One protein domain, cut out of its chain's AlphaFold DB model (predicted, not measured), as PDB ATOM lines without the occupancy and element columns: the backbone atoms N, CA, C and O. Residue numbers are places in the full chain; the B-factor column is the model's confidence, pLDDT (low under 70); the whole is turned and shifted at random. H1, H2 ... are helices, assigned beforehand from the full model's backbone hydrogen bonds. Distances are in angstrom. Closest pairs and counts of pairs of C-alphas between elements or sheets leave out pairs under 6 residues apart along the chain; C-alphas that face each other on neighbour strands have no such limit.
ATOM      1  N   ASP A  50      27.789   0.491  -9.584       92.81
ATOM      2  CA  ASP A  50      27.393  -0.677 -10.386       92.81
ATOM      3  C   ASP A  50      26.976  -0.229 -11.789       92.81
ATOM      4  O   ASP A  50      25.797  -0.174 -12.152       92.81
ATOM      5  N   LEU A  51      27.988   0.137 -12.580       95.31
ATOM      6  CA  LEU A  51      27.812   0.729 -13.907       95.31
ATOM      7  C   LEU A  51      27.163  -0.225 -14.915       95.31
ATOM      8  O   LEU A  51      26.485   0.220 -15.843       95.31
ATOM      9  N   ARG A  52      27.296  -1.536 -14.682       95.50
ATOM     10  CA  ARG A  52      26.658  -2.592 -15.473       95.50
ATOM     11  C   ARG A  52      25.145  -2.410 -15.560       95.50
ATOM     12  O   ARG A  52      24.559  -2.745 -16.585       95.50
ATOM     13  N   ARG A  53      24.502  -1.871 -14.518       94.75
ATOM     14  CA  ARG A  53      23.041  -1.656 -14.484       94.75
ATOM     15  C   ARG A  53      22.539  -0.714 -15.570       94.75
ATOM     16  O   ARG A  53      21.368  -0.782 -15.924       94.75
ATOM     17  N   TYR A  54      23.410   0.157 -16.068       94.94
ATOM     18  CA  TYR A  54      23.087   1.147 -17.093       94.94
ATOM     19  C   TYR A  54      23.516   0.699 -18.492       94.94
ATOM     20  O   TYR A  54      23.300   1.423 -19.464       94.94
ATOM     21  N   TRP A  55      24.138  -0.478 -18.612       95.31
ATOM     22  CA  TRP A  55      24.559  -1.016 -19.896       95.31
ATOM     23  C   TRP A  55      23.342  -1.478 -20.715       95.31
ATOM     24  O   TRP A  55      22.535  -2.259 -20.201       95.31
ATOM     25  N   PRO A  56      23.176  -1.033 -21.976       93.31
ATOM     26  CA  PRO A  56      22.028  -1.428 -22.783       93.31
ATOM     27  C   PRO A  56      22.003  -2.931 -23.064       93.31
ATOM     28  O   PRO A  56      23.013  -3.519 -23.443       93.31
ATOM     29  N   SER A  57      20.822  -3.544 -22.961       90.69
ATOM     30  CA  SER A  57      20.649  -4.971 -23.280       90.69
ATOM     31  C   SER A  57      20.915  -5.314 -24.754       90.69
ATOM     32  O   SER A  57      21.295  -6.438 -25.059       90.69
ATOM     33  N   GLU A  58      20.762  -4.335 -25.649       90.75
ATOM     34  CA  GLU A  58      20.997  -4.458 -27.095       90.75
ATOM     35  C   GLU A  58      22.440  -4.102 -27.501       90.75
ATOM     36  O   GLU A  58      22.752  -4.020 -28.689       90.75
ATOM     37  N   ALA A  59      23.332  -3.857 -26.533       93.38
ATOM     38  CA  ALA A  59      24.721  -3.519 -26.819       93.38
ATOM     39  C   ALA A  59      25.423  -4.650 -27.602       93.38
ATOM     40  O   ALA A  59      25.245  -5.827 -27.285       93.38
ATOM     41  N   PRO A  60      26.281  -4.318 -28.586       93.81
ATOM     42  CA  PRO A  60      26.951  -5.307 -29.431       93.81
ATOM     43  C   PRO A  60      28.035  -6.108 -28.696       93.81
ATOM     44  O   PRO A  60      28.531  -7.093 -29.236       93.81
ATOM     45  N   LEU A  61      28.409  -5.688 -27.483       93.19
ATOM     46  CA  LEU A  61      29.321  -6.407 -26.606       93.19
ATOM     47  C   LEU A  61      28.772  -6.467 -25.168       93.19
ATOM     48  O   LEU A  61      28.149  -5.499 -24.710       93.19
ATOM     49  N   PRO A  62      29.011  -7.573 -24.438       95.25
ATOM     50  CA  PRO A  62      28.693  -7.670 -23.018       95.25
ATOM     51  C   PRO A  62      29.424  -6.615 -22.183       95.25
ATOM     52  O   PRO A  62      30.509  -6.155 -22.552       95.25
ATOM     53  N   TRP A  63      28.861  -6.281 -21.019       95.12
ATOM     54  CA  TRP A  63      29.459  -5.322 -20.084       95.12
ATOM     55  C   TRP A  63      30.898  -5.698 -19.710       95.12
ATOM     56  O   TRP A  63      31.785  -4.853 -19.731       95.12
ATOM     57  N   GLU A  64      31.143  -6.970 -19.399       95.44
ATOM     58  CA  GLU A  64      32.444  -7.463 -18.948       95.44
ATOM     59  C   GLU A  64      33.527  -7.282 -20.023       95.44
ATOM     60  O   GLU A  64      34.673  -6.943 -19.717       95.44
ATOM     61  N   GLU A  65      33.155  -7.461 -21.294       95.38
ATOM     62  CA  GLU A  65      34.054  -7.220 -22.420       95.38
ATOM     63  C   GLU A  65      34.318  -5.721 -22.597       95.38
ATOM     64  O   GLU A  65      35.472  -5.308 -22.736       95.38
ATOM     65  N   PHE A  66      33.270  -4.894 -22.540       95.50
ATOM     66  CA  PHE A  66      33.391  -3.439 -22.632       95.50
ATOM     67  C   PHE A  66      34.300  -2.880 -21.538       95.50
ATOM     68  O   PHE A  66      35.246  -2.147 -21.825       95.50
ATOM     69  N   GLU A  67      34.053  -3.272 -20.291       94.44
ATOM     70  CA  GLU A  67      34.805  -2.823 -19.127       94.44
ATOM     71  C   GLU A  67      36.290  -3.199 -19.244       94.44
ATOM     72  O   GLU A  67      37.163  -2.369 -18.982       94.44
ATOM     73  N   SER A  68      36.593  -4.421 -19.692       94.62
ATOM     74  CA  SER A  68      37.969  -4.867 -19.935       94.62
ATOM     75  C   SER A  68      38.665  -4.036 -21.022       94.62
ATOM     76  O   SER A  68      39.808  -3.592 -20.849       94.62
ATOM     77  N   ARG A  69      37.973  -3.773 -22.136       95.62
ATOM     78  CA  ARG A  69      38.523  -3.022 -23.272       95.62
ATOM     79  C   ARG A  69      38.712  -1.538 -22.959       95.62
ATOM     80  O   ARG A  69      39.742  -0.984 -23.327       95.62
ATOM     81  N   ILE A  70      37.788  -0.913 -22.229       93.69
ATOM     82  CA  ILE A  70      37.939   0.470 -21.750       93.69
ATOM     83  C   ILE A  70      39.119   0.577 -20.781       93.69
ATOM     84  O   ILE A  70      39.977   1.439 -20.954       93.69
ATOM     85  N   LYS A  71      39.218  -0.319 -19.788       90.81
ATOM     86  CA  LYS A  71      40.304  -0.285 -18.787       90.81
ATOM     87  C   LYS A  71      41.688  -0.498 -19.398       90.81
ATOM     88  O   LYS A  71      42.660   0.068 -18.910       90.81
ATOM     89  N   SER A  72      41.782  -1.312 -20.448       93.81
ATOM     90  CA  SER A  72      43.033  -1.537 -21.185       93.81
ATOM     91  C   SER A  72      43.353  -0.442 -22.208       93.81
ATOM     92  O   SER A  72      44.443  -0.457 -22.776       93.81
ATOM     93  N   GLY A  73      42.434   0.500 -22.453       92.75
ATOM     94  CA  GLY A  73      42.566   1.507 -23.508       92.75
ATOM     95  C   GLY A  73      42.425   0.938 -24.924       92.75
ATOM     96  O   GLY A  73      42.803   1.598 -25.886       92.75
ATOM     97  N   ALA A  74      41.902  -0.285 -25.065       93.56
ATOM     98  CA  ALA A  74      41.681  -0.941 -26.352       93.56
ATOM     99  C   ALA A  74      40.465  -0.386 -27.116       93.56
ATOM    100  O   ALA A  74      40.327  -0.664 -28.306       93.56
ATOM    101  N   ILE A  75      39.573   0.332 -26.428       93.00
ATOM    102  CA  ILE A  75      38.506   1.155 -27.013       93.00
ATOM    103  C   ILE A  75      38.372   2.453 -26.226       93.00
ATOM    104  O   ILE A  75      38.663   2.502 -25.030       93.00
ATOM    105  N   SER A  76      37.856   3.474 -26.891       93.06
ATOM    106  CA  SER A  76      37.334   4.698 -26.296       93.06
ATOM    107  C   SER A  76      35.800   4.690 -26.264       93.06
ATOM    108  O   SER A  76      35.135   3.963 -27.007       93.06
ATOM    109  N   LEU A  77      35.214   5.525 -25.402       91.94
ATOM    110  CA  LEU A  77      33.762   5.734 -25.384       91.94
ATOM    111  C   LEU A  77      33.242   6.328 -26.699       91.94
ATOM    112  O   LEU A  77      32.119   6.020 -27.097       91.94
ATOM    113  N   ASP A  78      34.049   7.127 -27.399       89.50
ATOM    114  CA  ASP A  78      33.662   7.760 -28.663       89.50
ATOM    115  C   ASP A  78      33.430   6.729 -29.776       89.50
ATOM    116  O   ASP A  78      32.535   6.898 -30.603       89.50
ATOM    117  N   GLU A  79      34.148   5.603 -29.735       91.44
ATOM    118  CA  GLU A  79      33.954   4.464 -30.641       91.44
ATOM    119  C   GLU A  79      32.661   3.679 -30.355       91.44
ATOM    120  O   GLU A  79      32.180   2.929 -31.208       91.44
ATOM    121  N   CYS A  80      32.043   3.866 -29.185       92.06
ATOM    122  CA  CYS A  80      30.809   3.185 -28.791       92.06
ATOM    123  C   CYS A  80      29.567   3.873 -29.382       92.06
ATOM    124  O   CYS A  80      28.661   4.268 -28.655       92.06
ATOM    125  N   VAL A  81      29.503   4.012 -30.708       92.00
ATOM    126  CA  VAL A  81      28.444   4.749 -31.437       92.00
ATOM    127  C   VAL A  81      27.024   4.194 -31.255       92.00
ATOM    128  O   VAL A  81      26.056   4.886 -31.551       92.00
ATOM    129  N   PHE A  82      26.888   2.959 -30.760       92.50
ATOM    130  CA  PHE A  82      25.593   2.379 -30.384       92.50
ATOM    131  C   PHE A  82      25.015   3.009 -29.106       92.50
ATOM    132  O   PHE A  82      23.815   2.914 -28.859       92.50
ATOM    133  N   LEU A  83      25.856   3.645 -28.284       93.19
ATOM    134  CA  LEU A  83      25.419   4.433 -27.144       93.19
ATOM    135  C   LEU A  83      25.021   5.833 -27.634       93.19
ATOM    136  O   LEU A  83      25.839   6.516 -28.258       93.19
ATOM    137  N   PRO A  84      23.811   6.317 -27.304       91.75
ATOM    138  CA  PRO A  84      23.436   7.700 -27.569       91.75
ATOM    139  C   PRO A  84      24.472   8.681 -26.986       91.75
ATOM    140  O   PRO A  84      25.030   8.395 -25.920       91.75
ATOM    141  N   PRO A  85      24.712   9.858 -27.602       91.44
ATOM    142  CA  PRO A  85      25.705  10.829 -27.123       91.44
ATOM    143  C   PRO A  85      25.576  11.153 -25.630       91.44
ATOM    144  O   PRO A  85      26.558  11.117 -24.893       91.44
ATOM    145  N   ARG A  86      24.341  11.332 -25.146       91.75
ATOM    146  CA  ARG A  86      24.054  11.562 -23.722       91.75
ATOM    147  C   ARG A  86      24.550  10.441 -22.806       91.75
ATOM    148  O   ARG A  86      25.027  10.703 -21.707       91.75
ATOM    149  N   THR A  87      24.421   9.197 -23.262       94.00
ATOM    150  CA  THR A  87      24.770   7.997 -22.507       94.00
ATOM    151  C   THR A  87      26.279   7.821 -22.508       94.00
ATOM    152  O   THR A  87      26.847   7.541 -21.458       94.00
ATOM    153  N   ARG A  88      26.946   8.075 -23.644       94.25
ATOM    154  CA  ARG A  88      28.416   8.130 -23.713       94.25
ATOM    155  C   ARG A  88      28.978   9.169 -22.751       94.25
ATOM    156  O   ARG A  88      29.871   8.845 -21.977       94.25
ATOM    157  N   HIS A  89      28.403  10.369 -22.735       94.62
ATOM    158  CA  HIS A  89      28.797  11.428 -21.808       94.62
ATOM    159  C   HIS A  89      28.617  11.018 -20.340       94.62
ATOM    160  O   HIS A  89      29.543  11.143 -19.541       94.62
ATOM    161  N   ALA A  90      27.458  10.456 -19.985       96.31
ATOM    162  CA  ALA A  90      27.200   9.964 -18.632       96.31
ATOM    163  C   ALA A  90      28.171   8.843 -18.213       96.31
ATOM    164  O   ALA A  90      28.679   8.863 -17.090       96.31
ATOM    165  N   PHE A  91      28.489   7.904 -19.113       96.12
ATOM    166  CA  PHE A  91      29.525   6.896 -18.872       96.12
ATOM    167  C   PHE A  91      30.913   7.523 -18.732       96.12
ATOM    168  O   PHE A  91      31.676   7.078 -17.885       96.12
ATOM    169  N   GLY A  92      31.239   8.563 -19.502       94.25
ATOM    170  CA  GLY A  92      32.517   9.275 -19.410       94.25
ATOM    171  C   GLY A  92      32.749   9.890 -18.033       94.25
ATOM    172  O   GLY A  92      33.845   9.769 -17.488       94.25
ATOM    173  N   ILE A  93      31.701  10.469 -17.440       95.06
ATOM    174  CA  ILE A  93      31.729  10.971 -16.060       95.06
ATOM    175  C   ILE A  93      31.933   9.805 -15.080       95.06
ATOM    176  O   ILE A  93      32.833   9.832 -14.245       95.06
ATOM    177  N   ALA A  94      31.127   8.749 -15.193       95.75
ATOM    178  CA  ALA A  94      31.111   7.671 -14.208       95.75
ATOM    179  C   ALA A  94      32.332   6.729 -14.273       95.75
ATOM    180  O   ALA A  94      32.703   6.137 -13.264       95.75
ATOM    181  N   LEU A  95      32.961   6.561 -15.438       94.19
ATOM    182  CA  LEU A  95      34.135   5.694 -15.611       94.19
ATOM    183  C   LEU A  95      35.440   6.356 -15.164       94.19
ATOM    184  O   LEU A  95      36.401   5.643 -14.879       94.19
ATOM    185  N   HIS A  96      35.470   7.692 -15.108       90.25
ATOM    186  CA  HIS A  96      36.671   8.463 -14.787       90.25
ATOM    187  C   HIS A  96      36.460   9.530 -13.694       90.25
ATOM    188  O   HIS A  96      36.842  10.693 -13.890       90.25
ATOM    189  N   PRO A  97      35.875   9.171 -12.531       90.94
ATOM    190  CA  PRO A  97      35.637  10.100 -11.424       90.94
ATOM    191  C   PRO A  97      36.916  10.792 -10.937       90.94
ATOM    192  O   PRO A  97      36.884  11.952 -10.529       90.94
ATOM    193  N   GLU A  98      38.062  10.121 -11.027       88.44
ATOM    194  CA  GLU A  98      39.377  10.632 -10.634       88.44
ATOM    195  C   GLU A  98      39.845  11.856 -11.431       88.44
ATOM    196  O   GLU A  98      40.743  12.565 -10.982       88.44
ATOM    197  N   ARG A  99      39.266  12.112 -12.611       90.38
ATOM    198  CA  ARG A  99      39.685  13.226 -13.476       90.38
ATOM    199  C   ARG A  99      39.121  14.572 -13.045       90.38
ATOM    200  O   ARG A  99      39.665  15.597 -13.444       90.38
ATOM    201  N   TYR A 100      38.030  14.575 -12.284       92.31
ATOM    202  CA  TYR A 100      37.292  15.800 -11.976       92.31
ATOM    203  C   TYR A 100      36.847  15.902 -10.515       92.31
ATOM    204  O   TYR A 100      36.672  17.016 -10.021       92.31
TER     205      TYR A 100
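Overview. This is residues 50 to 100 of the 258 residues of the protein "CdhD domain-containing protein" of Dehalococcoidia bacterium (UniProt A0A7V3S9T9). Two helices, H2 and H3, are set apart from each other with the short helix H1 near both, and a long loop of residues 72 to 84 runs from the end of H2 round to the start of H3. It is a loop-rich frame with few contacts between its helices, as no helix touches another. The printed part has 51 residues, with three named helices in the order H1, H2, H3 and no named strand. The class is all helix, though under half of the residues, 24 of 51, are in named elements. The whole is compact, with a radius of gyration of the C-alphas of 10.3 A and spans of 30 by 23 by 22 A.

Along the chain. H1 is residues 51 to 54, and its C-alpha 51 stands at (27.812, 0.729, -13.907). H2 is residues 63 to 71, 12.0 A from first to last C-alpha, and begins at C-alpha 63 at (29.459, -5.322, -20.084). H3, the longest helix, is residues 85 to 95, 15.2 A long, and ends at C-alpha 95 at (34.135, 5.694, -15.611).

Arrangement. H1 and H2 are close but not clearly touching; their closest C-alphas, those of Arg 52 and Trp 63, are 6.0 A apart. H1 and H3 are also close but not clearly touching, with the closest C-alphas, those of Leu 51 and Ala 94, 7.7 A apart. H2 and H3 are apart. In H2 and H3 every O i to N i+4 pair is within hydrogen-bond range, while H1 is too short for such a pair.

Size, cuts and confidence. The C-alphas farthest apart, those of Glu 58 and Tyr 100, are 30.1 A from each other. The link from H1 to H2 is short, and the one from H2 to H3 is long, with 13 residues. The printed part has no cut. Its mean pLDDT is 93.3, and no printed residue is under 70.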